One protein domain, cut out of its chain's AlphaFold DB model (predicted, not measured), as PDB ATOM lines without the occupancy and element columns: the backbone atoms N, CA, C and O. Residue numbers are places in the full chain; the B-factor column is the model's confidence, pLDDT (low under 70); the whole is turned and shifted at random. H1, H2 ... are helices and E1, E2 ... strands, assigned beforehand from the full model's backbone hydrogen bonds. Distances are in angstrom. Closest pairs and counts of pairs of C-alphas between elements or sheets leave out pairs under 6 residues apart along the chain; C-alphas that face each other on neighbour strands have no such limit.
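What this domain is: This is residues 44 to 188 of the 258 residues of the protein "Hypothetical protein" of Corethron hystrix (UniProt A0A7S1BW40). A closed barrel of six antiparallel strands makes the body, and a helical hairpin, H2 and H3, lies off one end of it and makes much of the length. A short seventh strand, E7, pairs with E1 of the barrel, and a long stretch without named elements, residues 132 to 163, runs from the barrel to beside the helices and back. The printed part has 145 residues, with three named helices followed by seven named strands, in the order H1 H2 H3 E1 E2 E3 E4 E5 E6 E7; under half of the residues are in these elements, and the class is mixed, helices and strands. The whole is compact by its radius of gyration of the C-alphas, 15.8 A, but elongated in outline, spanning 53 by 28 by 26 A.

Where its parts are: H1 is residues 44 to 47, beginning at C-alpha 44 (7.779, 31.682, 29.988). H2 is residues 49 to 61, 18.4 A long, and H3 is residues 67 to 76, 14.0 A. E1 is residues 82 to 88, 18.9 A, from C-alpha 82 at (1.940, 42.200, 27.545). E2 is residues 101 to 105, E3 111 to 116, E4 126 to 131, E5 164 to 169 and E6 173 to 178. E7, residues 185 to 187, ends at C-alpha 187 (-1.773, 41.420, 25.287).

How they stand to each other: Round the closed barrel run E1 E4 E3 E2 E5 E6 and back to E1. E2 E3 E4 form a meander, each strand the antiparallel neighbour of the one before. E1 E2 E3 E4 and E2 E3 E4 E5 are each a Greek key, a meander of three strands with a fourth, where the first of the four pairs with the last. E1 pairs with E4 through N 84 and O 129, 2.8 A, E4 with E3 through N 130 and O 115, 2.8 A, and E3 with E2 through N 112 and O 104, 2.8 A. E2 pairs with E5 through N 168 and O 103, 2.9 A, and the hairpin E5 and E6 has N 175 and O 167 at 2.8 A. E6 closes the ring on E1 with N 178 and O 87, 2.9 A. The pairing of E1 is staggered: on the side of E6, E7 lies beside residues 82 to 84, with N 83 and O 186 at 2.8 A. H2 and H3, a helical hairpin, touch, with a shallow tilt of 11 degrees, opposite ways; their closest C-alphas are those of Leu 56 and Ala 70, 4.5 A. Neither is on the barrel, and the closest C-alphas of H3 and E7, those of Gln 76 and Asn 187, are 6.4 A apart. H1 and H2 meet only through their link. In H2 and H3 every O i to N i+4 pair is within hydrogen-bond range; H1 is too short for such a pair, and its 1 O i to N i+3 pair is not within range.

The domain as a whole: The two C-alphas farthest apart, those of Ala 63 and Thr 93, are 53.9 A apart. The printed part has no cut. The links E1 to E2 and E4 to E5 are long, with 12 and 32 residues. The mean pLDDT of the printed part is 90.0; residues 136 to 139 and 149 to 154 are under 70.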
ATOM      1  N   THR A  44       8.567  31.146  28.875       82.00
ATOM      2  CA  THR A  44       7.779  31.682  29.988       82.00
ATOM      3  C   THR A  44       6.657  32.618  29.520       82.00
ATOM      4  O   THR A  44       5.532  32.488  29.990       82.00
ATOM      5  N   ASP A  45       6.910  33.489  28.535       85.62
ATOM      6  CA  ASP A  45       5.881  34.348  27.921       85.62
ATOM      7  C   ASP A  45       4.813  33.528  27.187       85.62
ATOM      8  O   ASP A  45       3.618  33.802  27.279       85.62
ATOM      9  N   HIS A  46       5.243  32.506  26.446       86.81
ATOM     10  CA  HIS A  46       4.325  31.625  25.731       86.81
ATOM     11  C   HIS A  46       3.456  30.807  26.690       86.81
ATOM     12  O   HIS A  46       2.251  30.730  26.479       86.81
ATOM     13  N   ALA A  47       4.055  30.237  27.735       87.69
ATOM     14  CA  ALA A  47       3.370  29.446  28.753       87.69
ATOM     15  C   ALA A  47       2.434  30.290  29.632       87.69
ATOM     16  O   ALA A  47       1.500  29.756  30.218       87.69
ATOM     17  N   ALA A  48       2.626  31.613  29.685       89.38
ATOM     18  CA  ALA A  48       1.734  32.519  30.405       89.38
ATOM     19  C   ALA A  48       0.280  32.478  29.892       89.38
ATOM     20  O   ALA A  48      -0.622  32.884  30.614       89.38
ATOM     21  N   ILE A  49       0.035  31.942  28.691       91.44
ATOM     22  CA  ILE A  49      -1.319  31.732  28.160       91.44
ATOM     23  C   ILE A  49      -2.163  30.781  29.025       91.44
ATOM     24  O   ILE A  49      -3.382  30.923  29.084       91.44
ATOM     25  N   ASP A  50      -1.525  29.865  29.760       90.50
ATOM     26  CA  ASP A  50      -2.219  28.983  30.702       90.50
ATOM     27  C   ASP A  50      -2.810  29.783  31.876       90.50
ATOM     28  O   ASP A  50      -3.828  29.393  32.445       90.50
ATOM     29  N   GLN A  51      -2.215  30.933  32.224       89.06
ATOM     30  CA  GLN A  51      -2.770  31.836  33.239       89.06
ATOM     31  C   GLN A  51      -4.017  32.560  32.722       89.06
ATOM     32  O   GLN A  51      -4.954  32.744  33.492       89.06
ATOM     33  N   ASP A  52      -4.077  32.897  31.426       91.44
ATOM     34  CA  ASP A  52      -5.302  33.425  30.806       91.44
ATOM     35  C   ASP A  52      -6.419  32.366  30.840       91.44
ATOM     36  O   ASP A  52      -7.562  32.676  31.178       91.44
ATOM     37  N   GLN A  53      -6.095  31.093  30.573       92.69
ATOM     38  CA  GLN A  53      -7.059  29.995  30.710       92.69
ATOM     39  C   GLN A  53      -7.540  29.842  32.159       92.69
ATOM     40  O   GLN A  53      -8.744  29.794  32.398       92.69
ATOM     41  N   ALA A  54      -6.624  29.822  33.130       90.69
ATOM     42  CA  ALA A  54      -6.978  29.714  34.543       90.69
ATOM     43  C   ALA A  54      -7.838  30.898  35.021       90.69
ATOM     44  O   ALA A  54      -8.785  30.711  35.785       90.69
ATOM     45  N   ALA A  55      -7.547  32.117  34.557       89.44
ATOM     46  CA  ALA A  55      -8.335  33.300  34.882       89.44
ATOM     47  C   ALA A  55      -9.751  33.213  34.283       89.44
ATOM     48  O   ALA A  55     -10.726  33.514  34.973       89.44
ATOM     49  N   LEU A  56      -9.886  32.740  33.038       92.06
ATOM     50  CA  LEU A  56     -11.181  32.482  32.403       92.06
ATOM     51  C   LEU A  56     -11.978  31.429  33.184       92.06
ATOM     52  O   LEU A  56     -13.134  31.666  33.539       92.06
ATOM     53  N   GLU A  57     -11.365  30.285  33.496       91.81
ATOM     54  CA  GLU A  57     -11.993  29.208  34.272       91.81
ATOM     55  C   GLU A  57     -12.420  29.690  35.665       91.81
ATOM     56  O   GLU A  57     -13.513  29.354  36.125       91.81
ATOM     57  N   SER A  58     -11.619  30.550  36.304       90.31
ATOM     58  CA  SER A  58     -11.967  31.185  37.578       90.31
ATOM     59  C   SER A  58     -13.277  31.970  37.476       90.31
ATOM     60  O   SER A  58     -14.174  31.751  38.293       90.31
ATOM     61  N   GLN A  59     -13.455  32.789  36.429       90.25
ATOM     62  CA  GLN A  59     -14.701  33.539  36.192       90.25
ATOM     63  C   GLN A  59     -15.925  32.625  36.022       90.25
ATOM     64  O   GLN A  59     -17.016  32.954  36.490       90.25
ATOM     65  N   LEU A  60     -15.743  31.459  35.400       91.81
ATOM     66  CA  LEU A  60     -16.805  30.470  35.195       91.81
ATOM     67  C   LEU A  60     -17.101  29.612  36.440       91.81
ATOM     68  O   LEU A  60     -18.209  29.086  36.584       91.81
ATOM     69  N   SER A  61     -16.124  29.466  37.337       89.88
ATOM     70  CA  SER A  61     -16.207  28.631  38.545       89.88
ATOM     71  C   SER A  61     -16.892  29.306  39.739       89.88
ATOM     72  O   SER A  61     -17.234  28.629  40.709       89.88
ATOM     73  N   GLN A  62     -17.112  30.622  39.669       88.19
ATOM     74  CA  GLN A  62     -17.785  31.390  40.718       88.19
ATOM     75  C   GLN A  62     -19.200  30.856  41.002       88.19
ATOM     76  O   GLN A  62     -19.859  30.288  40.125       88.19
ATOM     77  N   ALA A  63     -19.691  31.095  42.227       87.69
ATOM     78  CA  ALA A  63     -21.055  30.741  42.630       87.69
ATOM     79  C   ALA A  63     -22.110  31.357  41.695       87.69
ATOM     80  O   ALA A  63     -23.081  30.695  41.338       87.69
ATOM     81  N   VAL A  64     -21.870  32.599  41.260       89.62
ATOM     82  CA  VAL A  64     -22.560  33.235  40.135       89.62
ATOM     83  C   VAL A  64     -21.513  33.483  39.043       89.62
ATOM     84  O   VAL A  64     -20.632  34.318  39.245       89.62
ATOM     85  N   PRO A  65     -21.552  32.756  37.916       91.44
ATOM     86  CA  PRO A  65     -20.525  32.849  36.881       91.44
ATOM     87  C   PRO A  65     -20.506  34.207  36.188       91.44
ATOM     88  O   PRO A  65     -21.535  34.707  35.731       91.44
ATOM     89  N   SER A  66     -19.310  34.756  36.003       92.06
ATOM     90  CA  SER A  66     -19.107  35.962  35.203       92.06
ATOM     91  C   SER A  66     -18.763  35.588  33.762       92.06
ATOM     92  O   SER A  66     -17.600  35.494  33.371       92.06
ATOM     93  N   PHE A  67     -19.785  35.376  32.931       93.75
ATOM     94  CA  PHE A  67     -19.575  35.099  31.504       93.75
ATOM     95  C   PHE A  67     -18.968  36.287  30.756       93.75
ATOM     96  O   PHE A  67     -18.168  36.095  29.844       93.75
ATOM     97  N   GLN A  68     -19.309  37.513  31.166       92.62
ATOM     98  CA  GLN A  68     -18.715  38.723  30.602       92.62
ATOM     99  C   GLN A  68     -17.229  38.834  30.969       92.62
ATOM    100  O   GLN A  68     -16.420  39.139  30.098       92.62
ATOM    101  N   GLY A  69     -16.852  38.534  32.218       91.12
ATOM    102  CA  GLY A  69     -15.446  38.496  32.634       91.12
ATOM    103  C   GLY A  69     -14.663  37.406  31.902       91.12
ATOM    104  O   GLY A  69     -13.597  37.674  31.356       91.12
ATOM    105  N   ALA A  70     -15.225  36.198  31.800       93.19
ATOM    106  CA  ALA A  70     -14.631  35.102  31.033       93.19
ATOM    107  C   ALA A  70     -14.416  35.480  29.557       93.19
ATOM    108  O   ALA A  70     -13.355  35.209  28.995       93.19
ATOM    109  N   LYS A  71     -15.398  36.156  28.944       94.44
ATOM    110  CA  LYS A  71     -15.299  36.666  27.572       94.44
ATOM    111  C   LYS A  71     -14.184  37.698  27.434       94.44
ATOM    112  O   LYS A  71     -13.390  37.606  26.505       94.44
ATOM    113  N   TYR A  72     -14.082  38.633  28.373       92.19
ATOM    114  CA  TYR A  72     -13.057  39.669  28.333       92.19
ATOM    115  C   TYR A  72     -11.639  39.072  28.398       92.19
ATOM    116  O   TYR A  72     -10.788  39.420  27.584       92.19
ATOM    117  N   ILE A  73     -11.416  38.078  29.265       93.25
ATOM    118  CA  ILE A  73     -10.147  37.333  29.343       93.25
ATOM    119  C   ILE A  73      -9.875  36.552  28.051       93.25
ATOM    120  O   ILE A  73      -8.753  36.561  27.547       93.25
ATOM    121  N   TYR A  74     -10.893  35.890  27.493       95.50
ATOM    122  CA  TYR A  74     -10.770  35.125  26.251       95.50
ATOM    123  C   TYR A  74     -10.297  35.987  25.071       95.50
ATOM    124  O   TYR A  74      -9.397  35.585  24.323       95.50
ATOM    125  N   GLU A  75     -10.905  37.166  24.926       95.12
ATOM    126  CA  GLU A  75     -10.679  38.092  23.816       95.12
ATOM    127  C   GLU A  75      -9.390  38.892  23.986       95.12
ATOM    128  O   GLU A  75      -8.599  38.985  23.046       95.12
ATOM    129  N   GLN A  76      -9.169  39.445  25.180       92.88
ATOM    130  CA  GLN A  76      -8.100  40.410  25.424       92.88
ATOM    131  C   GLN A  76      -6.836  39.781  26.004       92.88
ATOM    132  O   GLN A  76      -5.765  40.341  25.804       92.88
ATOM    133  N   GLY A  77      -6.921  38.621  26.672       91.81
ATOM    134  CA  GLY A  77      -5.807  38.037  27.431       91.81
ATOM    135  C   GLY A  77      -5.300  38.971  28.535       91.81
ATOM    136  O   GLY A  77      -5.777  40.085  28.686       91.81
ATOM    137  N   ALA A  78      -4.336  38.543  29.337       88.50
ATOM    138  CA  ALA A  78      -3.807  39.355  30.436       88.50
ATOM    139  C   ALA A  78      -2.339  39.069  30.750       88.50
ATOM    140  O   ALA A  78      -1.594  39.948  31.190       88.50
ATOM    141  N   HIS A  79      -1.896  37.844  30.491       87.56
ATOM    142  CA  HIS A  79      -0.607  37.360  30.966       87.56
ATOM    143  C   HIS A  79       0.441  37.232  29.856       87.56
ATOM    144  O   HIS A  79       1.641  37.310  30.122       87.56
ATOM    145  N   SER A  80       0.006  37.052  28.609       90.69
ATOM    146  CA  SER A  80       0.873  36.636  27.510       90.69
ATOM    147  C   SER A  80       1.132  37.765  26.499       90.69
ATOM    148  O   SER A  80       0.204  38.419  26.031       90.69
ATOM    149  N   LYS A  81       2.398  38.025  26.147       91.31
ATOM    150  CA  LYS A  81       2.856  39.176  25.338       91.31
ATOM    151  C   LYS A  81       2.278  40.526  25.794       91.31
ATOM    152  O   LYS A  81       1.714  41.232  24.953       91.31
ATOM    153  N   PRO A  82       2.398  40.897  27.078       92.31
ATOM    154  CA  PRO A  82       1.940  42.200  27.545       92.31
ATOM    155  C   PRO A  82       2.637  43.325  26.764       92.31
ATOM    156  O   PRO A  82       3.844  43.269  26.499       92.31
ATOM    157  N   TYR A  83       1.882  44.349  26.387       94.50
ATOM    158  CA  TYR A  83       2.395  45.532  25.711       94.50
ATOM    159  C   TYR A  83       1.682  46.805  26.175       94.50
ATOM    160  O   TYR A  83       0.531  46.745  26.594       94.50
ATOM    161  N   ALA A  84       2.348  47.944  25.999       96.12
ATOM    162  CA  ALA A  84       1.799  49.284  26.168       96.12
ATOM    163  C   ALA A  84       1.721  50.016  24.826       96.12
ATOM    164  O   ALA A  84       2.658  49.945  24.025       96.12
ATOM    165  N   ASN A  85       0.639  50.750  24.584       96.81
ATOM    166  CA  ASN A  85       0.543  51.708  23.486       96.81
ATOM    167  C   ASN A  85       0.892  53.108  24.008       96.81
ATOM    168  O   ASN A  85       0.025  53.848  24.458       96.81
ATOM    169  N   LEU A  86       2.170  53.477  23.949       97.81
ATOM    170  CA  LEU A  86       2.625  54.776  24.440       97.81
ATOM    171  C   LEU A  86       2.388  55.855  23.380       97.81
ATOM    172  O   LEU A  86       2.798  55.701  22.224       97.81
ATOM    173  N   LYS A  87       1.766  56.969  23.775       98.31
ATOM    174  CA  LYS A  87       1.616  58.152  22.922       98.31
ATOM    175  C   LYS A  87       2.774  59.109  23.178       98.31
ATOM    176  O   LYS A  87       2.857  59.718  24.238       98.31
ATOM    177  N   LEU A  88       3.658  59.240  22.200       98.12
ATOM    178  CA  LEU A  88       4.807  60.130  22.246       98.12
ATOM    179  C   LEU A  88       4.370  61.590  22.104       98.12
ATOM    180  O   LEU A  88       3.536  61.926  21.260       98.12
ATOM    181  N   SER A  89       4.991  62.471  22.885       97.62
ATOM    182  CA  SER A  89       4.778  63.920  22.802       97.62
ATOM    183  C   SER A  89       5.368  64.525  21.525       97.62
ATOM    184  O   SER A  89       4.929  65.581  21.076       97.62
ATOM    185  N   THR A  90       6.363  63.861  20.931       96.44
ATOM    186  CA  THR A  90       6.968  64.237  19.649       96.44
ATOM    187  C   THR A  90       7.030  63.028  18.723       96.44
ATOM    188  O   THR A  90       7.177  61.891  19.169       96.44
ATOM    189  N   ALA A  91       6.872  63.270  17.424       97.12
ATOM    190  CA  ALA A  91       6.911  62.210  16.430       97.12
ATOM    191  C   ALA A  91       8.331  61.645  16.265       97.12
ATOM    192  O   ALA A  91       9.317  62.377  16.365       97.12
ATOM    193  N   THR A  92       8.434  60.355  15.940       96.69
ATOM    194  CA  THR A  92       9.718  59.709  15.637       96.69
ATOM    195  C   THR A  92      10.451  60.431  14.499       96.69
ATOM    196  O   THR A  92       9.881  60.746  13.451       96.69
ATOM    197  N   THR A  93      11.745  60.693  14.676       95.06
ATOM    198  CA  THR A  93      12.570  61.402  13.677       95.06
ATOM    199  C   THR A  93      13.144  60.469  12.609       95.06
ATOM    200  O   THR A  93      13.464  60.905  11.498       95.06
ATOM    201  N   SER A  94      13.223  59.175  12.920       95.69
ATOM    202  CA  SER A  94      13.713  58.092  12.067       95.69
ATOM    203  C   SER A  94      12.831  56.849  12.224       95.69
ATOM    204  O   SER A  94      11.973  56.799  13.106       95.69
ATOM    205  N   ALA A  95      12.994  55.872  11.329       97.12
ATOM    206  CA  ALA A  95      12.339  54.577  11.481       97.12
ATOM    207  C   ALA A  95      13.016  53.790  12.609       97.12
ATOM    208  O   ALA A  95      14.243  53.726  12.648       97.12
ATOM    209  N   ILE A  96      12.223  53.191  13.493       97.75
ATOM    210  CA  ILE A  96      12.695  52.410  14.636       97.75
ATOM    211  C   ILE A  96      12.376  50.943  14.371       97.75
ATOM    212  O   ILE A  96      11.215  50.575  14.178       97.75
ATOM    213  N   ALA A  97      13.409  50.109  14.355       96.81
ATOM    214  CA  ALA A  97      13.253  48.685  14.099       96.81
ATOM    215  C   ALA A  97      12.537  47.966  15.251       96.81
ATOM    216  O   ALA A  97      12.717  48.282  16.434       96.81
ATOM    217  N   LYS A  98      11.782  46.925  14.902       96.75
ATOM    218  CA  LYS A  98      11.268  45.942  15.853       96.75
ATOM    219  C   LYS A  98      12.391  45.403  16.743       96.75
ATOM    220  O   LYS A  98      13.513  45.181  16.297       96.75
ATOM    221  N   ASN A  99      12.048  45.113  17.994       94.81
ATOM    222  CA  ASN A  99      12.946  44.628  19.038       94.81
ATOM    223  C   ASN A  99      14.024  45.630  19.495       94.81
ATOM    224  O   ASN A  99      14.868  45.248  20.304       94.81
ATOM    225  N   ALA A 100      13.998  46.893  19.047       96.50
ATOM    226  CA  ALA A 100      14.816  47.936  19.666       96.50
ATOM    227  C   ALA A 100      14.495  48.018  21.167       96.50
ATOM    228  O   ALA A 100      13.320  48.028  21.545       96.50
ATOM    229  N   GLY A 101      15.530  48.025  22.009       96.44
ATOM    230  CA  GLY A 101      15.371  48.038  23.462       96.44
ATOM    231  C   GLY A 101      14.758  49.344  23.956       96.44
ATOM    232  O   GLY A 101      15.020  50.409  23.396       96.44
ATOM    233  N   ILE A 102      13.927  49.244  24.988       96.75
ATOM    234  CA  ILE A 102      13.266  50.371  25.641       96.75
ATOM    235  C   ILE A 102      13.508  50.285  27.139       96.75
ATOM    236  O   ILE A 102      13.308  49.231  27.746       96.75
ATOM    237  N   GLU A 103      13.875  51.419  27.718       97.06
ATOM    238  CA  GLU A 103      13.998  51.628  29.155       97.06
ATOM    239  C   GLU A 103      13.064  52.766  29.580       97.06
ATOM    240  O   GLU A 103      12.872  53.741  28.854       97.06
ATOM    241  N   GLY A 104      12.456  52.632  30.750       96.25
ATOM    242  CA  GLY A 104      11.599  53.642  31.360       96.25
ATOM    243  C   GLY A 104      11.392  53.339  32.836       96.25
ATOM    244  O   GLY A 104      12.101  52.511  33.406       96.25
ATOM    245  N   LEU A 105      10.414  53.998  33.455       96.00
ATOM    246  CA  LEU A 105      10.137  53.861  34.884       96.00
ATOM    247  C   LEU A 105       8.660  53.546  35.150       96.00
ATOM    248  O   LEU A 105       7.781  53.959  34.387       96.00
ATOM    249  N   THR A 106       8.395  52.845  36.252       95.25
ATOM    250  CA  THR A 106       7.064  52.737  36.860       95.25
ATOM    251  C   THR A 106       6.679  54.050  37.548       95.25
ATOM    252  O   THR A 106       7.508  54.946  37.734       95.25
ATOM    253  N   SER A 107       5.431  54.159  38.016       93.12
ATOM    254  CA  SER A 107       4.990  55.294  38.843       93.12
ATOM    255  C   SER A 107       5.744  55.423  40.175       93.12
ATOM    256  O   SER A 107       5.785  56.508  40.750       93.12
ATOM    257  N   SER A 108       6.351  54.336  40.664       92.50
ATOM    258  CA  SER A 108       7.182  54.324  41.871       92.50
ATOM    259  C   SER A 108       8.661  54.611  41.595       92.50
ATOM    260  O   SER A 108       9.456  54.596  42.529       92.50
ATOM    261  N   GLY A 109       9.038  54.868  40.337       93.06
ATOM    262  CA  GLY A 109      10.422  55.131  39.938       93.06
ATOM    263  C   GLY A 109      11.280  53.877  39.759       93.06
ATOM    264  O   GLY A 109      12.498  53.995  39.667       93.06
ATOM    265  N   GLU A 110      10.673  52.690  39.694       92.62
ATOM    266  CA  GLU A 110      11.397  51.437  39.443       92.62
ATOM    267  C   GLU A 110      11.647  51.250  37.939       92.62
ATOM    268  O   GLU A 110      10.789  51.623  37.134       92.62
ATOM    269  N   PRO A 111      12.779  50.659  37.523       91.81
ATOM    270  CA  PRO A 111      13.084  50.464  36.112       91.81
ATOM    271  C   PRO A 111      12.117  49.480  35.443       91.81
ATOM    272  O   PRO A 111      11.874  48.374  35.926       91.81
ATOM    273  N   VAL A 112      11.622  49.868  34.269       93.31
ATOM    274  CA  VAL A 112      10.815  49.041  33.370       93.31
ATOM    275  C   VAL A 112      11.566  48.891  32.062       93.31
ATOM    276  O   VAL A 112      11.962  49.877  31.443       93.31
ATOM    277  N   THR A 113      11.733  47.650  31.621       92.94
ATOM    278  CA  THR A 113      12.360  47.345  30.337       92.94
ATOM    279  C   THR A 113      11.359  46.720  29.383       92.94
ATOM    280  O   THR A 113      10.388  46.059  29.769       92.94
ATOM    281  N   GLY A 114      11.597  46.934  28.099       93.88
ATOM    282  CA  GLY A 114      10.786  46.383  27.037       93.88
ATOM    283  C   GLY A 114      11.498  46.458  25.705       93.88
ATOM    284  O   GLY A 114      12.681  46.781  25.612       93.88
ATOM    285  N   VAL A 115      10.756  46.146  24.654       95.19
ATOM    286  CA  VAL A 115      11.226  46.289  23.285       95.19
ATOM    287  C   VAL A 115      10.121  46.832  22.393       95.19
ATOM    288  O   VAL A 115       8.937  46.589  22.632       95.19
ATOM    289  N   VAL A 116      10.501  47.517  21.321       97.12
ATOM    290  CA  VAL A 116       9.573  47.923  20.262       97.12
ATOM    291  C   VAL A 116       8.894  46.683  19.670       97.12
ATOM    292  O   VAL A 116       9.559  45.739  19.237       97.12
ATOM    293  N   TYR A 117       7.562  46.656  19.690       95.81
ATOM    294  CA  TYR A 117       6.772  45.459  19.395       95.81
ATOM    295  C   TYR A 117       6.796  45.084  17.903       95.81
ATOM    296  O   TYR A 117       6.926  43.903  17.573       95.81
ATOM    297  N   ASP A 118       6.686  46.076  17.020       95.94
ATOM    298  CA  ASP A 118       6.732  45.977  15.554       95.94
ATOM    299  C   ASP A 118       7.440  47.215  14.985       95.94
ATOM    300  O   ASP A 118       7.565  48.214  15.689       95.94
ATOM    301  N   ASP A 119       7.899  47.156  13.733       96.81
ATOM    302  CA  ASP A 119       8.609  48.271  13.099       96.81
ATOM    303  C   ASP A 119       7.784  49.567  13.138       96.81
ATOM    304  O   ASP A 119       6.606  49.594  12.771       96.81
ATOM    305  N   VAL A 120       8.421  50.656  13.567       97.50
ATOM    306  CA  VAL A 120       7.806  51.980  13.673       97.50
ATOM    307  C   VAL A 120       8.372  52.872  12.577       97.50
ATOM    308  O   VAL A 120       9.580  53.093  12.486       97.50
ATOM    309  N   GLY A 121       7.493  53.408  11.735       97.31
ATOM    310  CA  GLY A 121       7.878  54.360  10.696       97.31
ATOM    311  C   GLY A 121       8.358  55.703  11.257       97.31
ATOM    312  O   GLY A 121       8.164  56.029  12.427       97.31
ATOM    313  N   LYS A 122       8.955  56.522  10.389       97.25
ATOM    314  CA  LYS A 122       9.249  57.929  10.688       97.25
ATOM    315  C   LYS A 122       7.948  58.736  10.805       97.25
ATOM    316  O   LYS A 122       7.030  58.528  10.018       97.25
ATOM    317  N   GLY A 123       7.905  59.704  11.719       97.25
ATOM    318  CA  GLY A 123       6.771  60.611  11.899       97.25
ATOM    319  C   GLY A 123       5.621  60.023  12.723       97.25
ATOM    320  O   GLY A 123       4.530  60.584  12.727       97.25
ATOM    321  N   VAL A 124       5.846  58.906  13.415       97.88
ATOM    322  CA  VAL A 124       4.824  58.208  14.204       97.88
ATOM    323  C   VAL A 124       4.805  58.744  15.636       97.88
ATOM    324  O   VAL A 124       5.854  58.977  16.231       97.88
ATOM    325  N   THR A 125       3.612  58.928  16.203       97.31
ATOM    326  CA  THR A 125       3.405  59.428  17.579       97.31
ATOM    327  C   THR A 125       2.874  58.370  18.539       97.31
ATOM    328  O   THR A 125       2.659  58.660  19.707       97.31
ATOM    329  N   THR A 126       2.624  57.150  18.071       97.38
ATOM    330  CA  THR A 126       2.171  56.043  18.916       97.38
ATOM    331  C   THR A 126       3.075  54.854  18.681       97.38
ATOM    332  O   THR A 126       3.178  54.368  17.556       97.38
ATOM    333  N   ILE A 127       3.717  54.379  19.741       97.38
ATOM    334  CA  ILE A 127       4.576  53.202  19.679       97.38
ATOM    335  C   ILE A 127       3.994  52.095  20.543       97.38
ATOM    336  O   ILE A 127       3.470  52.336  21.630       97.38
ATOM    337  N   LYS A 128       4.103  50.863  20.056       97.75
ATOM    338  CA  LYS A 128       3.732  49.679  20.822       97.75
ATOM    339  C   LYS A 128       4.985  49.094  21.454       97.75
ATOM    340  O   LYS A 128       5.908  48.702  20.740       97.75
ATOM    341  N   VAL A 129       5.015  49.030  22.777       96.75
ATOM    342  CA  VAL A 129       6.150  48.540  23.563       96.75
ATOM    343  C   VAL A 129       5.770  47.219  24.197       96.75
ATOM    344  O   VAL A 129       4.875  47.175  25.028       96.75
ATOM    345  N   LYS A 130       6.440  46.132  23.823       94.88
ATOM    346  CA  LYS A 130       6.295  44.843  24.503       94.88
ATOM    347  C   LYS A 130       7.105  44.884  25.796       94.88
ATOM    348  O   LYS A 130       8.313  45.106  25.726       94.88
ATOM    349  N   TYR A 131       6.481  44.627  26.939       92.94
ATOM    350  CA  TYR A 131       7.213  44.531  28.203       92.94
ATOM    351  C   TYR A 131       8.183  43.348  28.186       92.94
ATOM    352  O   TYR A 131       7.929  42.317  27.549       92.94
ATOM    353  N   ALA A 132       9.298  43.488  28.899       88.25
ATOM    354  CA  ALA A 132      10.160  42.359  29.192       88.25
ATOM    355  C   ALA A 132       9.399  41.330  30.042       88.25
ATOM    356  O   ALA A 132       8.628  41.673  30.939       88.25
ATOM    357  N   THR A 133       9.609  40.052  29.740       82.38
ATOM    358  CA  THR A 133       9.011  38.945  30.487       82.38
ATOM    359  C   THR A 133      10.097  38.270  31.309       82.38
ATOM    360  O   THR A 133      11.151  37.931  30.775       82.38
ATOM    361  N   SER A 134       9.842  38.072  32.598       75.31
ATOM    362  CA  SER A 134      10.752  37.376  33.499       75.31
ATOM    363  C   SER A 134      10.808  35.878  33.186       75.31
ATOM    364  O   SER A 134       9.898  35.299  32.586       75.31
ATOM    365  N   GLU A 135      11.871  35.218  33.642       71.12
ATOM    366  CA  GLU A 135      11.968  33.758  33.583       71.12
ATOM    367  C   GLU A 135      11.058  33.063  34.606       71.12
ATOM    368  O   GLU A 135      10.769  31.871  34.469       71.12
ATOM    369  N   ASN A 136      10.560  33.799  35.605       69.88
ATOM    370  CA  ASN A 136       9.681  33.269  36.634       69.88
ATOM    371  C   ASN A 136       8.283  33.002  36.060       69.88
ATOM    372  O   ASN A 136       7.475  33.911  35.891       69.88
ATOM    373  N   ALA A 137       7.967  31.727  35.845       64.00
ATOM    374  CA  ALA A 137       6.673  31.299  35.320       64.00
ATOM    375  C   ALA A 137       5.469  31.676  36.199       64.00
ATOM    376  O   ALA A 137       4.369  31.804  35.673       64.00
ATOM    377  N   ALA A 138       5.644  31.891  37.508       64.25
ATOM    378  CA  ALA A 138       4.562  32.360  38.379       64.25
ATOM    379  C   ALA A 138       4.306  33.869  38.225       64.25
ATOM    380  O   ALA A 138       3.195  34.348  38.460       64.25
ATOM    381  N   SER A 139       5.329  34.626  37.815       67.12
ATOM    382  CA  SER A 139       5.198  36.051  37.537       67.12
ATOM    383  C   SER A 139       5.935  36.476  36.270       67.12
ATOM    384  O   SER A 139       6.957  37.163  36.348       67.12
ATOM    385  N   PRO A 140       5.426  36.073  35.090       70.06
ATOM    386  CA  PRO A 140       6.087  36.360  33.822       70.06
ATOM    387  C   PRO A 140       6.151  37.870  33.569       70.06
ATOM    388  O   PRO A 140       7.136  38.367  33.044       70.06
ATOM    389  N   THR A 141       5.144  38.624  34.007       77.06
ATOM    390  CA  THR A 141       5.120  40.088  33.952       77.06
ATOM    391  C   THR A 141       4.517  40.654  35.233       77.06
ATOM    392  O   THR A 141       3.631  40.036  35.839       77.06
ATOM    393  N   LEU A 142       4.998  41.830  35.632       78.50
ATOM    394  CA  LEU A 142       4.439  42.630  36.723       78.50
ATOM    395  C   LEU A 142       3.391  43.646  36.231       78.50
ATOM    396  O   LEU A 142       2.667  44.202  37.050       78.50
ATOM    397  N   CYS A 143       3.294  43.869  34.916       86.31
ATOM    398  CA  CYS A 143       2.220  44.632  34.280       86.31
ATOM    399  C   CYS A 143       1.180  43.663  33.706       86.31
ATOM    400  O   CYS A 143       1.498  42.902  32.785       86.31
ATOM    401  N   ARG A 144      -0.031  43.654  34.277       84.50
ATOM    402  CA  ARG A 144      -1.142  42.757  33.909       84.50
ATOM    403  C   ARG A 144      -2.445  43.531  33.954       84.50
ATOM    404  O   ARG A 144      -2.935  43.822  35.037       84.50
ATOM    405  N   VAL A 145      -2.986  43.884  32.801       78.06
ATOM    406  CA  VAL A 145      -4.167  44.747  32.730       78.06
ATOM    407  C   VAL A 145      -5.188  44.058  31.844       78.06
ATOM    408  O   VAL A 145      -5.978  43.274  32.363       78.06
ATOM    409  N   GLY A 146      -5.063  44.211  30.523       78.50
ATOM    410  CA  GLY A 146      -5.742  43.382  29.527       78.50
ATOM    411  C   GLY A 146      -7.203  43.066  29.868       78.50
ATOM    412  O   GLY A 146      -8.005  43.951  30.148       78.50
ATOM    413  N   GLY A 147      -7.532  41.778  29.830       82.69
ATOM    414  CA  GLY A 147      -8.851  41.201  30.035       82.69
ATOM    415  C   GLY A 147      -9.212  40.898  31.488       82.69
ATOM    416  O   GLY A 147     -10.253  40.282  31.718       82.69
ATOM    417  N   LEU A 148      -8.377  41.256  32.468       81.38
ATOM    418  CA  LEU A 148      -8.680  40.976  33.871       81.38
ATOM    419  C   LEU A 148      -9.805  41.896  34.364       81.38
ATOM    420  O   LEU A 148      -9.698  43.114  34.220       81.38
ATOM    421  N   PRO A 149     -10.894  41.351  34.934       67.56
ATOM    422  CA  PRO A 149     -11.962  42.181  35.466       67.56
ATOM    423  C   PRO A 149     -11.500  42.901  36.737       67.56
ATOM    424  O   PRO A 149     -10.847  42.301  37.586       67.56
ATOM    425  N   GLU A 150     -11.957  44.142  36.927       57.81
ATOM    426  CA  GLU A 150     -11.770  44.942  38.158       57.81
ATOM    427  C   GLU A 150     -12.419  44.324  39.416       57.81
ATOM    428  O   GLU A 150     -12.434  44.933  40.478       57.81
ATOM    429  N   ALA A 151     -13.034  43.146  39.302       49.12
ATOM    430  CA  ALA A 151     -13.610  42.421  40.421       49.12
ATOM    431  C   ALA A 151     -13.078  40.981  40.433       49.12
ATOM    432  O   ALA A 151     -13.518  40.121  39.662       49.12
ATOM    433  N   GLY A 152     -12.135  40.713  41.339       49.88
ATOM    434  CA  GLY A 152     -11.734  39.359  41.746       49.88
ATOM    435  C   GLY A 152     -10.402  38.850  41.186       49.88
ATOM    436  O   GLY A 152      -9.847  37.910  41.753       49.88
ATOM    437  N   VAL A 153      -9.848  39.472  40.139       59.09
ATOM    438  CA  VAL A 153      -8.450  39.289  39.704       59.09
ATOM    439  C   VAL A 153      -7.929  40.661  39.289       59.09
ATOM    440  O   VAL A 153      -7.988  41.017  38.123       59.09
ATOM    441  N   GLU A 154      -7.498  41.468  40.255       61.66
ATOM    442  CA  GLU A 154      -7.224  42.885  39.999       61.66
ATOM    443  C   GLU A 154      -6.126  43.100  38.941       61.66
ATOM    444  O   GLU A 154      -5.040  42.504  39.049       61.66
ATOM    445  N   PRO A 155      -6.358  43.994  37.960       72.88
ATOM    446  CA  PRO A 155      -5.303  44.528  37.117       72.88
ATOM    447  C   PRO A 155      -4.121  45.000  37.970       72.88
ATOM    448  O   PRO A 155      -4.252  45.840  38.860       72.88
ATOM    449  N   THR A 156      -2.935  44.460  37.707       80.00
ATOM    450  CA  THR A 156      -1.704  44.879  38.376       80.00
ATOM    451  C   THR A 156      -0.975  45.874  37.486       80.00
ATOM    452  O   THR A 156      -0.324  45.488  36.515       80.00
ATOM    453  N   VAL A 157      -1.073  47.159  37.837       85.94
ATOM    454  CA  VAL A 157      -0.365  48.247  37.138       85.94
ATOM    455  C   VAL A 157       1.023  48.544  37.709       85.94
ATOM    456  O   VAL A 157       1.777  49.319  37.133       85.94
ATOM    457  N   THR A 158       1.399  47.915  38.827       84.69
ATOM    458  CA  THR A 158       2.648  48.204  39.552       84.69
ATOM    459  C   THR A 158       3.903  48.008  38.703       84.69
ATOM    460  O   THR A 158       4.867  48.743  38.874       84.69
ATOM    461  N   GLY A 159       3.904  47.034  37.788       87.50
ATOM    462  CA  GLY A 159       5.015  46.815  36.860       87.50
ATOM    463  C   GLY A 159       4.866  47.490  35.501       87.50
ATOM    464  O   GLY A 159       5.671  47.216  34.614       87.50
ATOM    465  N   CYS A 160       3.813  48.282  35.295       93.62
ATOM    466  CA  CYS A 160       3.608  49.013  34.052       93.62
ATOM    467  C   CYS A 160       4.437  50.305  34.044       93.62
ATOM    468  O   CYS A 160       4.941  50.759  35.071       93.62
ATOM    469  N   PHE A 161       4.558  50.916  32.868       95.50
ATOM    470  CA  PHE A 161       5.144  52.248  32.727       95.50
ATOM    471  C   PHE A 161       4.312  53.274  33.524       95.50
ATOM    472  O   PHE A 161       3.108  53.083  33.706       95.50
ATOM    473  N   ALA A 162       4.918  54.357  34.006       95.88
ATOM    474  CA  ALA A 162       4.167  55.473  34.587       95.88
ATOM    475  C   ALA A 162       3.238  56.120  33.544       95.88
ATOM    476  O   ALA A 162       3.623  56.237  32.386       95.88
ATOM    477  N   ASP A 163       2.041  56.579  33.931       96.25
ATOM    478  CA  ASP A 163       1.047  57.157  32.995       96.25
ATOM    479  C   ASP A 163       1.603  58.328  32.154       96.25
ATOM    480  O   ASP A 163       1.160  58.607  31.040       96.25
ATOM    481  N   ALA A 164       2.636  59.005  32.648       96.94
ATOM    482  CA  ALA A 164       3.457  59.898  31.849       96.94
ATOM    483  C   ALA A 164       4.915  59.819  32.296       96.94
ATOM    484  O   ALA A 164       5.218  59.555  33.462       96.94
ATOM    485  N   GLY A 165       5.828  60.098  31.373       96.69
ATOM    486  CA  GLY A 165       7.249  60.130  31.676       96.69
ATOM    487  C   GLY A 165       8.101  60.229  30.426       96.69
ATOM    488  O   GLY A 165       7.645  60.673  29.373       96.69
ATOM    489  N   THR A 166       9.344  59.781  30.556       97.94
ATOM    490  CA  THR A 166      10.292  59.655  29.452       97.94
ATOM    491  C   THR A 166      10.713  58.199  29.337       97.94
ATOM    492  O   THR A 166      10.952  57.538  30.347       97.94
ATOM    493  N   ILE A 167      10.775  57.703  28.106       97.88
ATOM    494  CA  ILE A 167      11.424  56.439  27.765       97.88
ATOM    495  C   ILE A 167      12.685  56.715  26.955       97.88
ATOM    496  O   ILE A 167      12.718  57.649  26.153       97.88
ATOM    497  N   THR A 168      13.682  55.856  27.107       98.19
ATOM    498  CA  THR A 168      14.862  55.816  26.247       98.19
ATOM    499  C   THR A 168      14.717  54.644  25.290       98.19
ATOM    500  O   THR A 168      14.580  53.496  25.713       98.19
ATOM    501  N   ILE A 169      14.747  54.922  23.988       96.88
ATOM    502  CA  ILE A 169      14.786  53.889  22.951       96.88
ATOM    503  C   ILE A 169      16.247  53.725  22.534       96.88
ATOM    504  O   ILE A 169      16.857  54.645  21.981       96.88
ATOM    505  N   ILE A 170      16.825  52.555  22.808       95.12
ATOM    506  CA  ILE A 170      18.258  52.294  22.631       95.12
ATOM    507  C   ILE A 170      18.645  52.503  21.162       95.12
ATOM    508  O   ILE A 170      18.145  51.818  20.271       95.12
ATOM    509  N   GLY A 171      19.548  53.457  20.921       95.12
ATOM    510  CA  GLY A 171      20.003  53.846  19.581       95.12
ATOM    511  C   GLY A 171      19.183  54.951  18.901       95.12
ATOM    512  O   GLY A 171      19.559  55.374  17.812       95.12
ATOM    513  N   TYR A 172      18.110  55.447  19.530       95.56
ATOM    514  CA  TYR A 172      17.213  56.464  18.956       95.56
ATOM    515  C   TYR A 172      16.978  57.676  19.872       95.56
ATOM    516  O   TYR A 172      16.547  58.719  19.382       95.56
ATOM    517  N   GLY A 173      17.300  57.562  21.163       95.75
ATOM    518  CA  GLY A 173      17.240  58.657  22.134       95.75
ATOM    519  C   GLY A 173      15.985  58.639  23.004       95.75
ATOM    520  O   GLY A 173      15.286  57.626  23.095       95.75
ATOM    521  N   ASP A 174      15.727  59.774  23.649       97.69
ATOM    522  CA  ASP A 174      14.685  59.918  24.661       97.69
ATOM    523  C   ASP A 174      13.395  60.490  24.076       97.69
ATOM    524  O   ASP A 174      13.405  61.458  23.310       97.69
ATOM    525  N   PHE A 175      12.267  59.919  24.490       97.75
ATOM    526  CA  PHE A 175      10.937  60.364  24.101       97.75
ATOM    527  C   PHE A 175      10.054  60.515  25.330       97.75
ATOM    528  O   PHE A 175       9.826  59.562  26.077       97.75
ATOM    529  N   SER A 176       9.503  61.711  25.516       98.12
ATOM    530  CA  SER A 176       8.408  61.900  26.462       98.12
ATOM    531  C   SER A 176       7.128  61.276  25.918       98.12
ATOM    532  O   SER A 176       6.868  61.330  24.711       98.12
ATOM    533  N   TYR A 177       6.325  60.706  26.806       98.31
ATOM    534  CA  TYR A 177       5.079  60.043  26.458       98.31
ATOM    535  C   TYR A 177       3.994  60.275  27.509       98.31
ATOM    536  O   TYR A 177       4.257  60.663  28.649       98.31
ATOM    537  N   THR A 178       2.769  59.978  27.096       97.88
ATOM    538  CA  THR A 178       1.586  59.834  27.943       97.88
ATOM    539  C   THR A 178       0.849  58.563  27.543       97.88
ATOM    540  O   THR A 178       0.817  58.233  26.355       97.88
ATOM    541  N   TYR A 179       0.235  57.877  28.493       95.56
ATOM    542  CA  TYR A 179      -0.714  56.788  28.271       95.56
ATOM    543  C   TYR A 179      -1.511  56.541  29.563       95.56
ATOM    544  O   TYR A 179      -1.169  57.084  30.609       95.56
ATOM    545  N   ASP A 180      -2.566  55.743  29.514       93.25
ATOM    546  CA  ASP A 180      -3.285  55.292  30.706       93.25
ATOM    547  C   ASP A 180      -2.951  53.820  30.973       93.25
ATOM    548  O   ASP A 180      -3.327  52.920  30.213       93.25
ATOM    549  N   SER A 181      -2.247  53.564  32.078       91.38
ATOM    550  CA  SER A 181      -1.805  52.222  32.454       91.38
ATOM    551  C   SER A 181      -2.939  51.208  32.620       91.38
ATOM    552  O   SER A 181      -2.668  50.011  32.570       91.38
ATOM    553  N   ARG A 182      -4.200  51.623  32.773       87.38
ATOM    554  CA  ARG A 182      -5.350  50.717  32.918       87.38
ATOM    555  C   ARG A 182      -6.060  50.387  31.609       87.38
ATOM    556  O   ARG A 182      -6.791  49.401  31.575       87.38
ATOM    557  N   VAL A 183      -5.862  51.167  30.547       87.88
ATOM    558  CA  VAL A 183      -6.596  50.968  29.278       87.88
ATOM    559  C   VAL A 183      -5.697  50.875  28.048       87.88
ATOM    560  O   VAL A 183      -6.048  50.189  27.093       87.88
ATOM    561  N   ASP A 184      -4.515  51.493  28.073       92.75
ATOM    562  CA  ASP A 184      -3.579  51.494  26.941       92.75
ATOM    563  C   ASP A 184      -2.609  50.299  26.966       92.75
ATOM    564  O   ASP A 184      -1.765  50.145  26.073       92.75
ATOM    565  N   ASN A 185      -2.748  49.428  27.969       92.44
ATOM    566  CA  ASN A 185      -2.065  48.146  28.061       92.44
ATOM    567  C   ASN A 185      -2.918  47.014  27.481       92.44
ATOM    568  O   ASN A 185      -4.113  46.917  27.741       92.44
ATOM    569  N   GLY A 186      -2.284  46.109  26.739       91.81
ATOM    570  CA  GLY A 186      -2.944  44.934  26.173       91.81
ATOM    571  C   GLY A 186      -2.008  43.744  26.031       91.81
ATOM    572  O   GLY A 186      -0.850  43.783  26.448       91.81
ATOM    573  N   ASN A 187      -2.503  42.674  25.414       93.00
ATOM    574  CA  ASN A 187      -1.773  41.420  25.287       93.00
ATOM    575  C   ASN A 187      -1.730  40.952  23.834       93.00
ATOM    576  O   ASN A 187      -2.728  40.855  23.128       93.00
ATOM    577  N   GLY A 188      -0.522  40.669  23.353       92.00
ATOM    578  CA  GLY A 188      -0.276  40.271  21.970       92.00
ATOM    579  C   GLY A 188      -0.605  38.808  21.669       92.00
ATOM    580  O   GLY A 188      -0.472  38.378  20.521       92.00
TER     581      GLY A 188